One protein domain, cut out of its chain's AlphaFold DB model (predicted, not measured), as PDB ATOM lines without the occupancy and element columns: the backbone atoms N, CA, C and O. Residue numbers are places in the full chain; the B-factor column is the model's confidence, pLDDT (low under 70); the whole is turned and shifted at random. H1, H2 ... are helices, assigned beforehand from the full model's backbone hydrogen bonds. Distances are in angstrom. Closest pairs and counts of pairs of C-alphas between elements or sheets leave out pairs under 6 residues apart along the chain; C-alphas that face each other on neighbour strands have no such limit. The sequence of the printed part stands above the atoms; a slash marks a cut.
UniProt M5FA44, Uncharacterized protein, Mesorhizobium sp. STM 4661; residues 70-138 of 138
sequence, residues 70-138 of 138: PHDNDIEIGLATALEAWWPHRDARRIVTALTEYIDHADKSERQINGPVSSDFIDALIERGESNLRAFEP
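AT A GLANCE: This is residues 70 to 138 of the 138 residues of an uncharacterized protein of Mesorhizobium sp. STM 4661 (UniProt M5FA44). Picture an open, flat arch: long helix H2 is one leg, H3 the other, and residues 110 to 118 bridge them. Short H1 packs across the first part of H2, while H3 sticks out free beyond an empty gap. The 69 printed residues hold three named helices, H1, H2, H3 in chain order, and no named strand, in class all helix. The whole is extended, with a radius of gyration of the C-alphas of 17.0 A and spans of 40 by 39 by 14 A.

IN THESE COORDINATES: Find C-alpha 75 at (31.616, -22.879, 19.797), where H1 begins and runs to residue 83. H2, residues 89 to 109, covers 30.1 A. H3, residues 119 to 134, covers 22.8 A and ends at (-4.298, -32.238, 24.840).

HOW THE PARTS SIT: H1 and H2 touch, H2 with residues 89 to 97 alone; their closest C-alphas, Ala 80 and Arg 93, are 5.1 A apart. They run opposite ways at a steep tilt of 47 degrees. H3 is apart from both. In H1, H2 and H3 every O i to N i+4 pair is within hydrogen-bond range.

THE WHOLE: The farthest C-alphas, Asn 73 and Ala 135, are 43.1 A apart. The printed part has no cut and no long link. Confidence is under 70 at residues 70 to 73, 106 to 119 and 138.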
ATOM      1  N   PRO A  70      29.200 -17.128  16.616       57.84
ATOM      2  CA  PRO A  70      29.204 -18.309  15.752       57.84
ATOM      3  C   PRO A  70      30.562 -18.604  15.103       57.84
ATOM      4  O   PRO A  70      30.801 -19.734  14.683       57.84
ATOM      5  N   HIS A  71      31.442 -17.604  15.000       56.16
ATOM      6  CA  HIS A  71      32.778 -17.722  14.415       56.16
ATOM      7  C   HIS A  71      33.866 -18.122  15.421       56.16
ATOM      8  O   HIS A  71      35.039 -18.220  15.050       56.16
ATOM      9  N   ASP A  72      33.505 -18.362  16.683       66.38
ATOM     10  CA  ASP A  72      34.415 -18.960  17.651       66.38
ATOM     11  C   ASP A  72      34.681 -20.425  17.265       66.38
ATOM     12  O   ASP A  72      33.771 -21.256  17.242       66.38
ATOM     13  N   ASN A  73      35.944 -20.750  16.968       59.75
ATOM     14  CA  ASN A  73      36.364 -22.095  16.557       59.75
ATOM     15  C   ASN A  73      36.033 -23.172  17.610       59.75
ATOM     16  O   ASN A  73      35.976 -24.353  17.270       59.75
ATOM     17  N   ASP A  74      35.777 -22.772  18.860       72.06
ATOM     18  CA  ASP A  74      35.410 -23.665  19.957       72.06
ATOM     19  C   ASP A  74      33.909 -23.621  20.309       72.06
ATOM     20  O   ASP A  74      33.511 -24.144  21.357       72.06
ATOM     21  N   ILE A  75      33.043 -23.034  19.468       74.25
ATOM     22  CA  ILE A  75      31.616 -22.879  19.797       74.25
ATOM     23  C   ILE A  75      30.932 -24.217  20.094       74.25
ATOM     24  O   ILE A  75      30.155 -24.301  21.045       74.25
ATOM     25  N   GLU A  76      31.267 -25.287  19.367       77.06
ATOM     26  CA  GLU A  76      30.686 -26.612  19.600       77.06
ATOM     27  C   GLU A  76      31.066 -27.177  20.971       77.06
ATOM     28  O   GLU A  76      30.215 -27.690  21.704       77.06
ATOM     29  N   ILE A  77      32.341 -27.048  21.347       80.25
ATOM     30  CA  ILE A  77      32.853 -27.489  22.650       80.25
ATOM     31  C   ILE A  77      32.202 -26.643  23.745       80.25
ATOM     32  O   ILE A  77      31.645 -27.172  24.707       80.25
ATOM     33  N   GLY A  78      32.200 -25.322  23.563       80.88
ATOM     34  CA  GLY A  78      31.623 -24.375  24.501       80.88
ATOM     35  C   GLY A  78      30.108 -24.516  24.671       80.88
ATOM     36  O   GLY A  78      29.599 -24.217  25.755       80.88
ATOM     37  N   LEU A  79      29.381 -24.940  23.636       81.38
ATOM     38  CA  LEU A  79      27.946 -25.211  23.688       81.38
ATOM     39  C   LEU A  79      27.671 -26.570  24.338       81.38
ATOM     40  O   LEU A  79      26.791 -26.665  25.193       81.38
ATOM     41  N   ALA A  80      28.459 -27.599  24.018       85.69
ATOM     42  CA  ALA A  80      28.319 -28.919  24.626       85.69
ATOM     43  C   ALA A  80      28.563 -28.852  26.140       85.69
ATOM     44  O   ALA A  80      27.714 -29.294  26.913       85.69
ATOM     45  N   THR A  81      29.650 -28.202  26.569       84.31
ATOM     46  CA  THR A  81      29.949 -27.984  27.993       84.31
ATOM     47  C   THR A  81      28.845 -27.201  28.698       84.31
ATOM     48  O   THR A  81      28.523 -27.474  29.852       84.31
ATOM     49  N   ALA A  82      28.216 -26.238  28.024       79.69
ATOM     50  CA  ALA A  82      27.093 -25.522  28.612       79.69
ATOM     51  C   ALA A  82      25.841 -26.397  28.778       79.69
ATOM     52  O   ALA A  82      25.165 -26.324  29.808       79.69
ATOM     53  N   LEU A  83      25.535 -27.241  27.788       84.50
ATOM     54  CA  LEU A  83      24.385 -28.147  27.819       84.50
ATOM     55  C   LEU A  83      24.514 -29.236  28.897       84.50
ATOM     56  O   LEU A  83      23.496 -29.749  29.371       84.50
ATOM     57  N   GLU A  84      25.728 -29.522  29.371       86.94
ATOM     58  CA  GLU A  84      25.970 -30.439  30.493       86.94
ATOM     59  C   GLU A  84      25.295 -30.015  31.806       86.94
ATOM     60  O   GLU A  84      25.047 -30.840  32.688       86.94
ATOM     61  N   ALA A  85      24.905 -28.742  31.937       81.06
ATOM     62  CA  ALA A  85      24.109 -28.286  33.072       81.06
ATOM     63  C   ALA A  85      22.716 -28.956  33.150       81.06
ATOM     64  O   ALA A  85      22.077 -28.932  34.214       81.06
ATOM     65  N   TRP A  86      22.241 -29.540  32.045       81.31
ATOM     66  CA  TRP A  86      20.919 -30.158  31.926       81.31
ATOM     67  C   TRP A  86      20.947 -31.603  31.413       81.31
ATOM     68  O   TRP A  86      20.043 -32.361  31.769       81.31
ATOM     69  N   TRP A  87      21.966 -31.999  30.648       86.81
ATOM     70  CA  TRP A  87      22.097 -33.344  30.078       86.81
ATOM     71  C   TRP A  87      23.438 -33.998  30.434       86.81
ATOM     72  O   TRP A  87      24.418 -33.298  30.655       86.81
ATOM     73  N   PRO A  88      23.530 -35.340  30.477       90.44
ATOM     74  CA  PRO A  88      24.823 -36.018  30.568       90.44
ATOM     75  C   PRO A  88      25.749 -35.607  29.414       90.44
ATOM     76  O   PRO A  88      25.274 -35.417  28.298       90.44
ATOM     77  N   HIS A  89      27.066 -35.566  29.649       89.00
ATOM     78  CA  HIS A  89      28.080 -35.178  28.651       89.00
ATOM     79  C   HIS A  89      27.867 -35.809  27.266       89.00
ATOM     80  O   HIS A  89      27.879 -35.123  26.245       89.00
ATOM     81  N   ARG A  90      27.597 -37.120  27.227       91.00
ATOM     82  CA  ARG A  90      27.317 -37.845  25.980       91.00
ATOM     83  C   ARG A  90      26.127 -37.260  25.219       91.00
ATOM     84  O   ARG A  90      26.200 -37.117  24.003       91.00
ATOM     85  N   ASP A  91      25.037 -36.962  25.914       88.88
ATOM     86  CA  ASP A  91      23.815 -36.465  25.287       88.88
ATOM     87  C   ASP A  91      23.950 -34.987  24.920       88.88
ATOM     88  O   ASP A  91      23.530 -34.602  23.835       88.88
ATOM     89  N   ALA A  92      24.624 -34.188  25.752       87.88
ATOM     90  CA  ALA A  92      24.958 -32.800  25.445       87.88
ATOM     91  C   ALA A  92      25.737 -32.690  24.122       87.88
ATOM     92  O   ALA A  92      25.335 -31.938  23.237       87.88
ATOM     93  N   ARG A  93      26.782 -33.509  23.929       90.19
ATOM     94  CA  ARG A  93      27.528 -33.553  22.659       90.19
ATOM     95  C   ARG A  93      26.666 -33.988  21.480       90.19
ATOM     96  O   ARG A  93      26.732 -33.366  20.429       90.19
ATOM     97  N   ARG A  94      25.840 -35.026  21.650       90.00
ATOM     98  CA  ARG A  94      24.937 -35.492  20.583       90.00
ATOM     99  C   ARG A  94      23.943 -34.416  20.157       90.00
ATOM    100  O   ARG A  94      23.661 -34.311  18.971       90.00
ATOM    101  N   ILE A  95      23.424 -33.638  21.109       86.44
ATOM    102  CA  ILE A  95      22.519 -32.518  20.827       86.44
ATOM    103  C   ILE A  95      23.241 -31.452  20.000       86.44
ATOM    104  O   ILE A  95      22.687 -31.017  18.998       86.44
ATOM    105  N   VAL A  96      24.468 -31.068  20.378       87.50
ATOM    106  CA  VAL A  96      25.252 -30.087  19.608       87.50
ATOM    107  C   VAL A  96      25.520 -30.582  18.195       87.50
ATOM    108  O   VAL A  96      25.207 -29.866  17.258       87.50
ATOM    109  N   THR A  97      26.004 -31.813  18.026       87.06
ATOM    110  CA  THR A  97      26.277 -32.369  16.692       87.06
ATOM    111  C   THR A  97      25.030 -32.369  15.813       87.06
ATOM    112  O   THR A  97      25.079 -31.882  14.690       87.06
ATOM    113  N   ALA A  98      23.892 -32.844  16.330       87.19
ATOM    114  CA  ALA A  98      22.643 -32.848  15.572       87.19
ATOM    115  C   ALA A  98      22.167 -31.428  15.217       87.19
ATOM    116  O   ALA A  98      21.581 -31.222  14.155       87.19
ATOM    117  N   LEU A  99      22.408 -30.452  16.098       82.69
ATOM    118  CA  LEU A  99      22.076 -29.053  15.852       82.69
ATOM    119  C   LEU A  99      22.973 -28.447  14.766       82.69
ATOM    120  O   LEU A  99      22.435 -27.838  13.845       82.69
ATOM    121  N   THR A 100      24.295 -28.634  14.839       81.00
ATOM    122  CA  THR A 100      25.225 -28.143  13.810       81.00
ATOM    123  C   THR A 100      24.908 -28.773  12.457       81.00
ATOM    124  O   THR A 100      24.756 -28.058  11.476       81.00
ATOM    125  N   GLU A 101      24.711 -30.095  12.402       82.69
ATOM    126  CA  GLU A 101      24.348 -30.800  11.165       82.69
ATOM    127  C   GLU A 101      23.044 -30.264  10.562       82.69
ATOM    128  O   GLU A 101      22.932 -30.116   9.343       82.69
ATOM    129  N   TYR A 102      22.055 -29.960  11.410       77.50
ATOM    130  CA  TYR A 102      20.795 -29.378  10.966       77.50
ATOM    131  C   TYR A 102      20.974 -27.960  10.425       77.50
ATOM    132  O   TYR A 102      20.439 -27.671   9.359       77.50
ATOM    133  N   ILE A 103      21.724 -27.097  11.118       74.31
ATOM    134  CA  ILE A 103      22.010 -25.726  10.668       74.31
ATOM    135  C   ILE A 103      22.794 -25.760   9.354       74.31
ATOM    136  O   ILE A 103      22.368 -25.149   8.384       74.31
ATOM    137  N   ASP A 104      23.846 -26.573   9.257       75.25
ATOM    138  CA  ASP A 104      24.623 -26.750   8.025       75.25
ATOM    139  C   ASP A 104      23.760 -27.237   6.854       75.25
ATOM    140  O   ASP A 104      24.021 -26.915   5.690       75.25
ATOM    141  N   HIS A 105      22.757 -28.074   7.132       74.50
ATOM    142  CA  HIS A 105      21.805 -28.530   6.127       74.50
ATOM    143  C   HIS A 105      20.771 -27.451   5.780       74.50
ATOM    144  O   HIS A 105      20.418 -27.297   4.609       74.50
ATOM    145  N   ALA A 106      20.311 -26.687   6.772       67.31
ATOM    146  CA  ALA A 106      19.384 -25.578   6.610       67.31
ATOM    147  C   ALA A 106      20.020 -24.433   5.816       67.31
ATOM    148  O   ALA A 106      19.421 -24.026   4.833       67.31
ATOM    149  N   ASP A 107      21.256 -24.024   6.098       62.38
ATOM    150  CA  ASP A 107      22.003 -23.007   5.338       62.38
ATOM    151  C   ASP A 107      22.188 -23.417   3.866       62.38
ATOM    152  O   ASP A 107      22.104 -22.603   2.941       62.38
ATOM    153  N   LYS A 108      22.371 -24.721   3.607       58.88
ATOM    154  CA  LYS A 108      22.405 -25.279   2.240       58.88
ATOM    155  C   LYS A 108      21.029 -25.262   1.560       58.88
ATOM    156  O   LYS A 108      20.967 -25.218   0.330       58.88
ATOM    157  N   SER A 109      19.950 -25.270   2.342       55.88
ATOM    158  CA  SER A 109      18.546 -25.311   1.903       55.88
ATOM    159  C   SER A 109      17.864 -23.929   1.895       55.88
ATOM    160  O   SER A 109      16.867 -23.739   1.199       55.88
ATOM    161  N   GLU A 110      18.409 -22.935   2.606       47.44
ATOM    162  CA  GLU A 110      17.867 -21.580   2.802       47.44
ATOM    163  C   GLU A 110      17.754 -20.771   1.504       47.44
ATOM    164  O   GLU A 110      17.034 -19.774   1.441       47.44
ATOM    165  N   ARG A 111      18.342 -21.251   0.401       48.31
ATOM    166  CA  ARG A 111      18.042 -20.717  -0.936       48.31
ATOM    167  C   ARG A 111      16.586 -20.950  -1.380       48.31
ATOM    168  O   ARG A 111      16.203 -20.391  -2.404       48.31
ATOM    169  N   GLN A 112      15.773 -21.725  -0.652       44.94
ATOM    170  CA  GLN A 112      14.402 -22.073  -1.061       44.94
ATOM    171  C   GLN A 112      13.254 -21.596  -0.154       44.94
ATOM    172  O   GLN A 112      12.113 -21.663  -0.605       44.94
ATOM    173  N   ILE A 113      13.490 -21.085   1.063       46.81
ATOM    174  CA  ILE A 113      12.404 -20.829   2.044       46.81
ATOM    175  C   ILE A 113      12.334 -19.359   2.498       46.81
ATOM    176  O   ILE A 113      11.970 -19.054   3.625       46.81
ATOM    177  N   ASN A 114      12.634 -18.410   1.612       46.28
ATOM    178  CA  ASN A 114      12.289 -17.001   1.834       46.28
ATOM    179  C   ASN A 114      10.932 -16.694   1.188       46.28
ATOM    180  O   ASN A 114      10.843 -15.995   0.181       46.28
ATOM    181  N   GLY A 115       9.870 -17.275   1.748       52.81
ATOM    182  CA  GLY A 115       8.484 -16.936   1.428       52.81
ATOM    183  C   GLY A 115       7.810 -16.277   2.634       52.81
ATOM    184  O   GLY A 115       8.142 -16.626   3.768       52.81
ATOM    185  N   PRO A 116       6.881 -15.325   2.438       50.44
ATOM    186  CA  PRO A 116       6.145 -14.732   3.548       50.44
ATOM    187  C   PRO A 116       5.344 -15.819   4.272       50.44
ATOM    188  O   PRO A 116       4.455 -16.442   3.693       50.44
ATOM    189  N   VAL A 117       5.664 -16.048   5.544       60.47
ATOM    190  CA  VAL A 117       4.869 -16.903   6.425       60.47
ATOM    191  C   VAL A 117       3.608 -16.120   6.797       60.47
ATOM    192  O   VAL A 117       3.705 -15.060   7.416       60.47
ATOM    193  N   SER A 118       2.430 -16.580   6.368       65.38
ATOM    194  CA  SER A 118       1.164 -15.924   6.710       65.38
ATOM    195  C   SER A 118       0.836 -16.099   8.200       65.38
ATOM    196  O   SER A 118       1.222 -17.098   8.809       65.38
ATOM    197  N   SER A 119       0.097 -15.146   8.784       64.75
ATOM    198  CA  SER A 119      -0.430 -15.267  10.159       64.75
ATOM    199  C   SER A 119      -1.192 -16.581  10.333       64.75
ATOM    200  O   SER A 119      -0.920 -17.333  11.264       64.75
ATOM    201  N   ASP A 120      -2.029 -16.911   9.348       75.69
ATOM    202  CA  ASP A 120      -2.841 -18.127   9.310       75.69
ATOM    203  C   ASP A 120      -2.007 -19.411   9.451       75.69
ATOM    204  O   ASP A 120      -2.460 -20.394  10.035       75.69
ATOM    205  N   PHE A 121      -0.770 -19.420   8.943       73.81
ATOM    206  CA  PHE A 121       0.119 -20.573   9.072       73.81
ATOM    207  C   PHE A 121       0.640 -20.747  10.502       73.81
ATOM    208  O   PHE A 121       0.710 -21.871  11.004       73.81
ATOM    209  N   ILE A 122       0.996 -19.647  11.172       72.56
ATOM    210  CA  ILE A 122       1.444 -19.679  12.568       72.56
ATOM    211  C   ILE A 122       0.289 -20.078  13.486       72.56
ATOM    212  O   ILE A 122       0.476 -20.940  14.345       72.56
ATOM    213  N   ASP A 123      -0.902 -19.524  13.262       78.88
ATOM    214  CA  ASP A 123      -2.099 -19.868  14.030       78.88
ATOM    215  C   ASP A 123      -2.436 -21.362  13.880       78.88
ATOM    216  O   ASP A 123      -2.604 -22.063  14.881       78.88
ATOM    217  N   ALA A 124      -2.376 -21.903  12.659       78.44
ATOM    218  CA  ALA A 124      -2.559 -23.336  12.415       78.44
ATOM    219  C   ALA A 124      -1.496 -24.213  13.111       78.44
ATOM    220  O   ALA A 124      -1.802 -25.304  13.607       78.44
ATOM    221  N   LEU A 125      -0.236 -23.763  13.178       80.62
ATOM    222  CA  LEU A 125       0.819 -24.469  13.916       80.62
ATOM    223  C   LEU A 125       0.577 -24.450  15.429       80.62
ATOM    224  O   LEU A 125       0.797 -25.474  16.085       80.62
ATOM    225  N   ILE A 126       0.111 -23.324  15.978       82.00
ATOM    226  CA  ILE A 126      -0.256 -23.199  17.393       82.00
ATOM    227  C   ILE A 126      -1.403 -24.159  17.714       82.00
ATOM    228  O   ILE A 126      -1.274 -24.969  18.633       82.00
ATOM    229  N   GLU A 127      -2.483 -24.133  16.931       87.56
ATOM    230  CA  GLU A 127      -3.643 -25.012  17.120       87.56
ATOM    231  C   GLU A 127      -3.257 -26.493  17.072       87.56
ATOM    232  O   GLU A 127      -3.665 -27.290  17.927       87.56
ATOM    233  N   ARG A 128      -2.409 -26.869  16.109       86.12
ATOM    234  CA  ARG A 128      -1.886 -28.233  15.996       86.12
ATOM    235  C   ARG A 128      -1.041 -28.615  17.211       86.12
ATOM    236  O   ARG A 128      -1.195 -29.715  17.744       86.12
ATOM    237  N   GLY A 129      -0.158 -27.724  17.659       83.00
ATOM    238  CA  GLY A 129       0.687 -27.937  18.832       83.00
ATOM    239  C   GLY A 129      -0.126 -28.126  20.114       83.00
ATOM    240  O   GLY A 129       0.110 -29.078  20.860       83.00
ATOM    241  N   GLU A 130      -1.123 -27.271  20.350       90.81
ATOM    242  CA  GLU A 130      -2.027 -27.398  21.495       90.81
ATOM    243  C   GLU A 130      -2.836 -28.695  21.448       90.81
ATOM    244  O   GLU A 130      -2.958 -29.381  22.464       90.81
ATOM    245  N   SER A 131      -3.344 -29.070  20.273       88.12
ATOM    246  CA  SER A 131      -4.100 -30.314  20.090       88.12
ATOM    247  C   SER A 131      -3.261 -31.546  20.441       88.12
ATOM    248  O   SER A 131      -3.729 -32.420  21.171       88.12
ATOM    249  N   ASN A 132      -1.992 -31.579  20.020       85.00
ATOM    250  CA  ASN A 132      -1.061 -32.651  20.384       85.00
ATOM    251  C   ASN A 132      -0.839 -32.735  21.902       85.00
ATOM    252  O   ASN A 132      -0.769 -33.829  22.456       85.00
ATOM    253  N   LEU A 133      -0.745 -31.592  22.590       80.81
ATOM    254  CA  LEU A 133      -0.581 -31.554  24.045       80.81
ATOM    255  C   LEU A 133      -1.833 -32.026  24.793       80.81
ATOM    256  O   LEU A 133      -1.703 -32.673  25.834       80.81
ATOM    257  N   ARG A 134      -3.034 -31.727  24.278       86.56
ATOM    258  CA  ARG A 134      -4.298 -32.238  24.840       86.56
ATOM    259  C   ARG A 134      -4.412 -33.754  24.686       86.56
ATOM    260  O   ARG A 134      -4.879 -34.409  25.612       86.56
ATOM    261  N   ALA A 135      -3.955 -34.295  23.558       85.44
ATOM    262  CA  ALA A 135      -3.970 -35.727  23.259       85.44
ATOM    263  C   ALA A 135      -2.826 -36.526  23.920       85.44
ATOM    264  O   ALA A 135      -2.806 -37.750  23.829       85.44
ATOM    265  N   PHE A 136      -1.856 -35.862  24.557       78.81
ATOM    266  CA  PHE A 136      -0.698 -36.527  25.153       78.81
ATOM    267  C   PHE A 136      -1.052 -37.236  26.471       78.81
ATOM    268  O   PHE A 136      -1.317 -36.588  27.493       78.81
ATOM    269  N   GLU A 137      -0.965 -38.567  26.463       70.56
ATOM    270  CA  GLU A 137      -1.035 -39.421  27.650       70.56
ATOM    271  C   GLU A 137       0.391 -39.747  28.154       70.56
ATOM    272  O   GLU A 137       1.249 -40.103  27.344       70.56
ATOM    273  N   PRO A 138       0.688 -39.537  29.453       60.72
ATOM    274  CA  PRO A 138       2.039 -39.611  30.015       60.72
ATOM    275  C   PRO A 138       2.573 -41.027  30.256       60.72
ATOM    276  O   PRO A 138       1.760 -41.943  30.504       60.72
TER     277      PRO A 138